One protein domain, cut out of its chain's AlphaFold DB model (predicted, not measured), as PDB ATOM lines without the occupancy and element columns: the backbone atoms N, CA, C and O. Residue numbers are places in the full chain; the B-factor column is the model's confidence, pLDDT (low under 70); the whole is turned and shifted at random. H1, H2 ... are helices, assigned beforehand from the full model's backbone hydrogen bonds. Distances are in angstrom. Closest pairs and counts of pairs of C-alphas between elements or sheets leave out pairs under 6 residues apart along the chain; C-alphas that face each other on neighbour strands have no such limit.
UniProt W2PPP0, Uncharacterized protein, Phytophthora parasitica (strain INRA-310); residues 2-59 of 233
ATOM      1  N   THR A   2     181.713 168.680 213.787       56.06
ATOM      2  CA  THR A   2     183.011 169.149 214.317       56.06
ATOM      3  C   THR A   2     182.907 170.129 215.490       56.06
ATOM      4  O   THR A   2     183.664 170.032 216.441       56.06
ATOM      5  N   THR A   3     181.933 171.044 215.471       65.25
ATOM      6  CA  THR A   3     181.728 172.020 216.554       65.25
ATOM      7  C   THR A   3     181.156 171.408 217.835       65.25
ATOM      8  O   THR A   3     181.530 171.836 218.919       65.25
ATOM      9  N   LEU A   4     180.270 170.411 217.738       59.19
ATOM     10  CA  LEU A   4     179.700 169.731 218.909       59.19
ATOM     11  C   LEU A   4     180.710 168.767 219.534       59.19
ATOM     12  O   LEU A   4     180.813 168.700 220.753       59.19
ATOM     13  N   GLU A   5     181.494 168.082 218.703       68.06
ATOM     14  CA  GLU A   5     182.604 167.234 219.152       68.06
ATOM     15  C   GLU A   5     183.663 168.063 219.888       68.06
ATOM     16  O   GLU A   5     184.074 167.701 220.984       68.06
ATOM     17  N   GLN A   6     184.038 169.223 219.340       64.31
ATOM     18  CA  GLN A   6     184.969 170.156 219.984       64.31
ATOM     19  C   GLN A   6     184.441 170.701 221.318       64.31
ATOM     20  O   GLN A   6     185.211 170.840 222.264       64.31
ATOM     21  N   LEU A   7     183.140 171.003 221.405       60.44
ATOM     22  CA  LEU A   7     182.514 171.460 222.648       60.44
ATOM     23  C   LEU A   7     182.485 170.352 223.709       60.44
ATOM     24  O   LEU A   7     182.855 170.613 224.850       60.44
ATOM     25  N   SER A   8     182.121 169.124 223.330       71.12
ATOM     26  CA  SER A   8     182.138 167.970 224.240       71.12
ATOM     27  C   SER A   8     183.549 167.670 224.748       71.12
ATOM     28  O   SER A   8     183.754 167.452 225.942       71.12
ATOM     29  N   GLU A   9     184.552 167.735 223.867       73.56
ATOM     30  CA  GLU A   9     185.955 167.555 224.245       73.56
ATOM     31  C   GLU A   9     186.435 168.642 225.213       73.56
ATOM     32  O   GLU A   9     187.106 168.355 226.206       73.56
ATOM     33  N   HIS A  10     186.048 169.894 224.959       68.06
ATOM     34  CA  HIS A  10     186.370 171.015 225.832       68.06
ATOM     35  C   HIS A  10     185.741 170.856 227.221       68.06
ATOM     36  O   HIS A  10     186.441 171.000 228.224       68.06
ATOM     37  N   CYS A  11     184.453 170.503 227.286       74.62
ATOM     38  CA  CYS A  11     183.765 170.214 228.543       74.62
ATOM     39  C   CYS A  11     184.471 169.093 229.310       74.62
ATOM     40  O   CYS A  11     184.752 169.243 230.496       74.62
ATOM     41  N   ARG A  12     184.816 167.991 228.633       77.62
ATOM     42  CA  ARG A  12     185.517 166.856 229.245       77.62
ATOM     43  C   ARG A  12     186.880 167.257 229.805       77.62
ATOM     44  O   ARG A  12     187.177 166.938 230.951       77.62
ATOM     45  N   THR A  13     187.659 168.009 229.030       77.50
ATOM     46  CA  THR A  13     188.977 168.508 229.443       77.50
ATOM     47  C   THR A  13     188.868 169.415 230.672       77.50
ATOM     48  O   THR A  13     189.666 169.291 231.596       77.50
ATOM     49  N   GLY A  14     187.867 170.302 230.711       80.00
ATOM     50  CA  GLY A  14     187.620 171.172 231.864       80.00
ATOM     51  C   GLY A  14     187.266 170.384 233.128       80.00
ATOM     52  O   GLY A  14     187.856 170.617 234.179       80.00
ATOM     53  N   ILE A  15     186.375 169.392 233.012       84.44
ATOM     54  CA  ILE A  15     185.994 168.515 234.134       84.44
ATOM     55  C   ILE A  15     187.212 167.760 234.680       84.44
ATOM     56  O   ILE A  15     187.399 167.679 235.895       84.44
ATOM     57  N   GLU A  16     188.054 167.216 233.798       84.31
ATOM     58  CA  GLU A  16     189.278 166.520 234.204       84.31
ATOM     59  C   GLU A  16     190.239 167.465 234.934       84.31
ATOM     60  O   GLU A  16     190.725 167.124 236.011       84.31
ATOM     61  N   GLN A  17     190.463 168.676 234.420       84.75
ATOM     62  CA  GLN A  17     191.320 169.674 235.069       84.75
ATOM     63  C   GLN A  17     190.812 170.078 236.457       84.75
ATOM     64  O   GLN A  17     191.606 170.149 237.397       84.75
ATOM     65  N   ASP A  18     189.503 170.285 236.610       86.38
ATOM     66  CA  ASP A  18     188.888 170.604 237.900       86.38
ATOM     67  C   ASP A  18     189.086 169.462 238.905       86.38
ATOM     68  O   ASP A  18     189.445 169.687 240.064       86.38
ATOM     69  N   LEU A  19     188.912 168.216 238.458       89.56
ATOM     70  CA  LEU A  19     189.103 167.040 239.299       89.56
ATOM     71  C   LEU A  19     190.569 166.875 239.728       89.56
ATOM     72  O   LEU A  19     190.834 166.556 240.889       89.56
ATOM     73  N   ILE A  20     191.515 167.143 238.823       89.94
ATOM     74  CA  ILE A  20     192.957 167.167 239.110       89.94
ATOM     75  C   ILE A  20     193.280 168.257 240.134       89.94
ATOM     76  O   ILE A  20     194.018 168.005 241.086       89.94
ATOM     77  N   ALA A  21     192.709 169.454 239.977       90.31
ATOM     78  CA  ALA A  21     192.905 170.548 240.919       90.31
ATOM     79  C   ALA A  21     192.401 170.170 242.319       90.31
ATOM     80  O   ALA A  21     193.108 170.392 243.303       90.31
ATOM     81  N   VAL A  22     191.228 169.533 242.418       91.44
ATOM     82  CA  VAL A  22     190.720 169.016 243.698       91.44
ATOM     83  C   VAL A  22     191.646 167.934 244.257       91.44
ATOM     84  O   VAL A  22     192.000 167.997 245.433       91.44
ATOM     85  N   ALA A  23     192.089 166.975 243.445       93.69
ATOM     86  CA  ALA A  23     192.997 165.912 243.880       93.69
ATOM     87  C   ALA A  23     194.338 166.443 244.408       93.69
ATOM     88  O   ALA A  23     194.825 165.974 245.441       93.69
ATOM     89  N   ALA A  24     194.884 167.484 243.776       93.44
ATOM     90  CA  ALA A  24     196.110 168.140 244.212       93.44
ATOM     91  C   ALA A  24     195.994 168.727 245.630       93.44
ATOM     92  O   ALA A  24     196.968 168.687 246.380       93.44
ATOM     93  N   THR A  25     194.806 169.194 246.046       95.62
ATOM     94  CA  THR A  25     194.589 169.679 247.426       95.62
ATOM     95  C   THR A  25     194.757 168.588 248.489       95.62
ATOM     96  O   THR A  25     195.044 168.899 249.643       95.62
ATOM     97  N   PHE A  26     194.641 167.317 248.093       94.31
ATOM     98  CA  PHE A  26     194.859 166.143 248.939       94.31
ATOM     99  C   PHE A  26     196.209 165.454 248.681       94.31
ATOM    100  O   PHE A  26     196.465 164.388 249.235       94.31
ATOM    101  N   GLY A  27     197.075 166.027 247.835       93.12
ATOM    102  CA  GLY A  27     198.351 165.414 247.454       93.12
ATOM    103  C   GLY A  27     198.209 164.158 246.587       93.12
ATOM    104  O   GLY A  27     199.135 163.352 246.531       93.12
ATOM    105  N   ILE A  28     197.066 163.973 245.921       92.94
ATOM    106  CA  ILE A  28     196.810 162.826 245.045       92.94
ATOM    107  C   ILE A  28     197.240 163.187 243.624       92.94
ATOM    108  O   ILE A  28     196.747 164.153 243.041       92.94
ATOM    109  N   ALA A  29     198.154 162.397 243.062       88.94
ATOM    110  CA  ALA A  29     198.584 162.547 241.680       88.94
ATOM    111  C   ALA A  29     197.523 161.991 240.721       88.94
ATOM    112  O   ALA A  29     196.994 160.899 240.930       88.94
ATOM    113  N   ALA A  30     197.233 162.744 239.664       84.19
ATOM    114  CA  ALA A  30     196.364 162.282 238.594       84.19
ATOM    115  C   ALA A  30     197.102 161.307 237.657       84.19
ATOM    116  O   ALA A  30     198.313 161.470 237.461       84.19
ATOM    117  N   PRO A  31     196.403 160.327 237.056       82.19
ATOM    118  CA  PRO A  31     196.986 159.428 236.063       82.19
ATOM    119  C   PRO A  31     197.578 160.208 234.884       82.19
ATOM    120  O   PRO A  31     197.015 161.207 234.436       82.19
ATOM    121  N   LEU A  32     198.732 159.764 234.377       61.88
ATOM    122  CA  LEU A  32     199.511 160.517 233.384       61.88
ATOM    123  C   LEU A  32     198.896 160.507 231.979       61.88
ATOM    124  O   LEU A  32     199.317 161.312 231.150       61.88
ATOM    125  N   LYS A  33     197.931 159.620 231.711       60.81
ATOM    126  CA  LYS A  33     197.095 159.544 230.504       60.81
ATOM    127  C   LYS A  33     195.967 158.551 230.772       60.81
ATOM    128  O   LYS A  33     196.235 157.480 231.301       60.81
ATOM    129  N   ARG A  34     194.752 158.847 230.303       55.22
ATOM    130  CA  ARG A  34     193.784 157.785 230.007       55.22
ATOM    131  C   ARG A  34     194.461 156.889 228.980       55.22
ATOM    132  O   ARG A  34     194.797 157.365 227.892       55.22
ATOM    133  N   THR A  35     194.768 155.646 229.315       49.28
ATOM    134  CA  THR A  35     195.247 154.713 228.304       49.28
ATOM    135  C   THR A  35     194.118 154.574 227.287       49.28
ATOM    136  O   THR A  35     193.079 153.991 227.570       49.28
ATOM    137  N   GLU A  36     194.309 155.086 226.067       48.69
ATOM    138  CA  GLU A  36     193.493 154.730 224.894       48.69
ATOM    139  C   GLU A  36     193.717 153.253 224.506       48.69
ATOM    140  O   GLU A  36     193.747 152.882 223.332       48.69
ATOM    141  N   GLN A  37     193.934 152.376 225.486       43.88
ATOM    142  CA  GLN A  37     193.907 150.952 225.262       43.88
ATOM    143  C   GLN A  37     192.442 150.573 225.099       43.88
ATOM    144  O   GLN A  37     191.726 150.270 226.047       43.88
ATOM    145  N   HIS A  38     192.009 150.613 223.842       46.62
ATOM    146  CA  HIS A  38     190.950 149.759 223.338       46.62
ATOM    147  C   HIS A  38     191.292 148.315 223.720       46.62
ATOM    148  O   HIS A  38     192.071 147.648 223.042       46.62
ATOM    149  N   GLY A  39     190.771 147.860 224.852       51.19
ATOM    150  CA  GLY A  39     191.064 146.550 225.399       51.19
ATOM    151  C   GLY A  39     190.035 146.183 226.449       51.19
ATOM    152  O   GLY A  39     189.516 147.036 227.157       51.19
ATOM    153  N   SER A  40     189.747 144.895 226.526       54.44
ATOM    154  CA  SER A  40     188.835 144.198 227.434       54.44
ATOM    155  C   SER A  40     189.166 144.336 228.936       54.44
ATOM    156  O   SER A  40     188.756 143.496 229.729       54.44
ATOM    157  N   LEU A  41     189.920 145.360 229.345       64.81
ATOM    158  CA  LEU A  41     190.447 145.541 230.695       64.81
ATOM    159  C   LEU A  41     189.910 146.828 231.326       64.81
ATOM    160  O   LEU A  41     189.667 147.828 230.651       64.81
ATOM    161  N   ILE A  42     189.716 146.785 232.640       73.12
ATOM    162  CA  ILE A  42     189.310 147.942 233.440       73.12
ATOM    163  C   ILE A  42     190.515 148.874 233.593       73.12
ATOM    164  O   ILE A  42     191.630 148.416 233.824       73.12
ATOM    165  N   ASP A  43     190.286 150.184 233.489       80.12
ATOM    166  CA  ASP A  43     191.311 151.201 233.741       80.12
ATOM    167  C   ASP A  43     191.590 151.301 235.253       80.12
ATOM    168  O   ASP A  43     190.993 152.102 235.978       80.12
ATOM    169  N   GLU A  44     192.460 150.416 235.744       81.88
ATOM    170  CA  GLU A  44     192.829 150.324 237.160       81.88
ATOM    171  C   GLU A  44     193.445 151.624 237.693       81.88
ATOM    172  O   GLU A  44     193.230 151.971 238.856       81.88
ATOM    173  N   GLU A  45     194.178 152.379 236.868       84.94
ATOM    174  CA  GLU A  45     194.757 153.662 237.278       84.94
ATOM    175  C   GLU A  45     193.656 154.678 237.589       84.94
ATOM    176  O   GLU A  45     193.675 155.309 238.653       84.94
ATOM    177  N   MET A  46     192.652 154.791 236.714       85.12
ATOM    178  CA  MET A  46     191.495 155.656 236.949       85.12
ATOM    179  C   MET A  46     190.653 155.185 238.138       85.12
ATOM    180  O   MET A  46     190.218 156.015 238.943       85.12
ATOM    181  N   VAL A  47     190.451 153.871 238.300       85.25
ATOM    182  CA  VAL A  47     189.749 153.308 239.469       85.25
ATOM    183  C   VAL A  47     190.478 153.675 240.763       85.25
ATOM    184  O   VAL A  47     189.847 154.156 241.710       85.25
ATOM    185  N   ASN A  48     191.801 153.511 240.807       87.56
ATOM    186  CA  ASN A  48     192.621 153.829 241.975       87.56
ATOM    187  C   ASN A  48     192.642 155.331 242.278       87.56
ATOM    188  O   ASN A  48     192.521 155.725 243.443       87.56
ATOM    189  N   PHE A  49     192.742 156.173 241.247       91.12
ATOM    190  CA  PHE A  49     192.677 157.626 241.375       91.12
ATOM    191  C   PHE A  49     191.341 158.082 241.974       91.12
ATOM    192  O   PHE A  49     191.323 158.770 242.999       91.12
ATOM    193  N   HIS A  50     190.215 157.651 241.392       91.19
ATOM    194  CA  HIS A  50     188.890 158.012 241.892       91.19
ATOM    195  C   HIS A  50     188.630 157.461 243.295       91.19
ATOM    196  O   HIS A  50     188.086 158.181 244.129       91.19
ATOM    197  N   SER A  51     189.055 156.227 243.586       90.12
ATOM    198  CA  SER A  51     188.902 155.621 244.915       90.12
ATOM    199  C   SER A  51     189.682 156.392 245.977       90.12
ATOM    200  O   SER A  51     189.137 156.739 247.025       90.12
ATOM    201  N   SER A  52     190.942 156.728 245.687       92.56
ATOM    202  CA  SER A  52     191.791 157.513 246.590       92.56
ATOM    203  C   SER A  52     191.196 158.893 246.849       92.56
ATOM    204  O   SER A  52     191.143 159.343 247.994       92.56
ATOM    205  N   LEU A  53     190.687 159.549 245.801       94.38
ATOM    206  CA  LEU A  53     190.064 160.863 245.918       94.38
ATOM    207  C   LEU A  53     188.741 160.817 246.694       94.38
ATOM    208  O   LEU A  53     188.475 161.706 247.503       94.38
ATOM    209  N   ALA A  54     187.921 159.783 246.489       92.69
ATOM    210  CA  ALA A  54     186.687 159.576 247.241       92.69
ATOM    211  C   ALA A  54     186.979 159.456 248.742       92.69
ATOM    212  O   ALA A  54     186.398 160.191 249.542       92.69
ATOM    213  N   ILE A  55     187.945 158.602 249.101       92.44
ATOM    214  CA  ILE A  55     188.364 158.373 250.488       92.44
ATOM    215  C   ILE A  55     188.931 159.658 251.103       92.44
ATOM    216  O   ILE A  55     188.476 160.076 252.166       92.44
ATOM    217  N   ALA A  56     189.890 160.308 250.438       94.50
ATOM    218  CA  ALA A  56     190.559 161.495 250.972       94.50
ATOM    219  C   ALA A  56     189.616 162.699 251.108       94.50
ATOM    220  O   ALA A  56     189.715 163.460 252.068       94.50
ATOM    221  N   SER A  57     188.684 162.867 250.164       93.75
ATOM    222  CA  SER A  57     187.745 163.989 250.185       93.75
ATOM    223  C   SER A  57     186.640 163.849 251.235       93.75
ATOM    224  O   SER A  57     186.022 164.858 251.583       93.75
ATOM    225  N   GLY A  58     186.352 162.626 251.704       92.81
ATOM    226  CA  GLY A  58     185.310 162.342 252.696       92.81
ATOM    227  C   GLY A  58     183.904 162.796 252.282       92.81
ATOM    228  O   GLY A  58     183.036 162.989 253.135       92.81
ATOM    229  N   LYS A  59     183.672 163.040 250.986       93.19
ATOM    230  CA  LYS A  59     182.392 163.546 250.482       93.19
ATOM    231  C   LYS A  59     181.332 162.440 250.539       93.19
ATOM    232  O   LYS A  59     181.634 161.308 250.166       93.19
TER     233      LYS A  59
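Overview. This is residues 2 to 59 of the 233 residues of an uncharacterized protein of Phytophthora parasitica (strain INRA-310) (UniProt W2PPP0). Two helices make an open V, the long H1 and the shorter H2 coming near each other close to their last residues. A long loop, residues 26 to 43, folds back from this corner to the first residue of H2; residues 2 to 15 of H1 and loop residues 36 to 42 stick out. The printed part has 58 residues with two named helices, H1 then H2, and no named strand; its class is all helix. It is loose, with a radius of gyration of the C-alphas of 13.3 A and spans of 38 by 27 by 19 A.

Arrangement. H1, residues 2 to 25, and H2, residues 44 to 57, are close but not clearly touching; their closest C-alphas, of Ala 23 and Leu 53, are 6.2 A apart. They run the same way at a steep tilt of 53 degrees. In both helices every O i to N i+4 pair is within hydrogen-bond range.

Along the chain. H1 measures 35.1 A from C-alpha 2 at (183.011, 169.149, 214.317) to C-alpha 25. H2 measures 19.6 A and ends at C-alpha 57, (187.745, 163.989, 250.185).

Size, cuts and confidence. The C-alphas farthest apart, of Thr 2 and Gly 58, are 39.0 A apart. The link from H1 to H2 is long, and the printed part has no cut. pLDDT is under 70 at residues 2 to 7, 10 and 32 to 41.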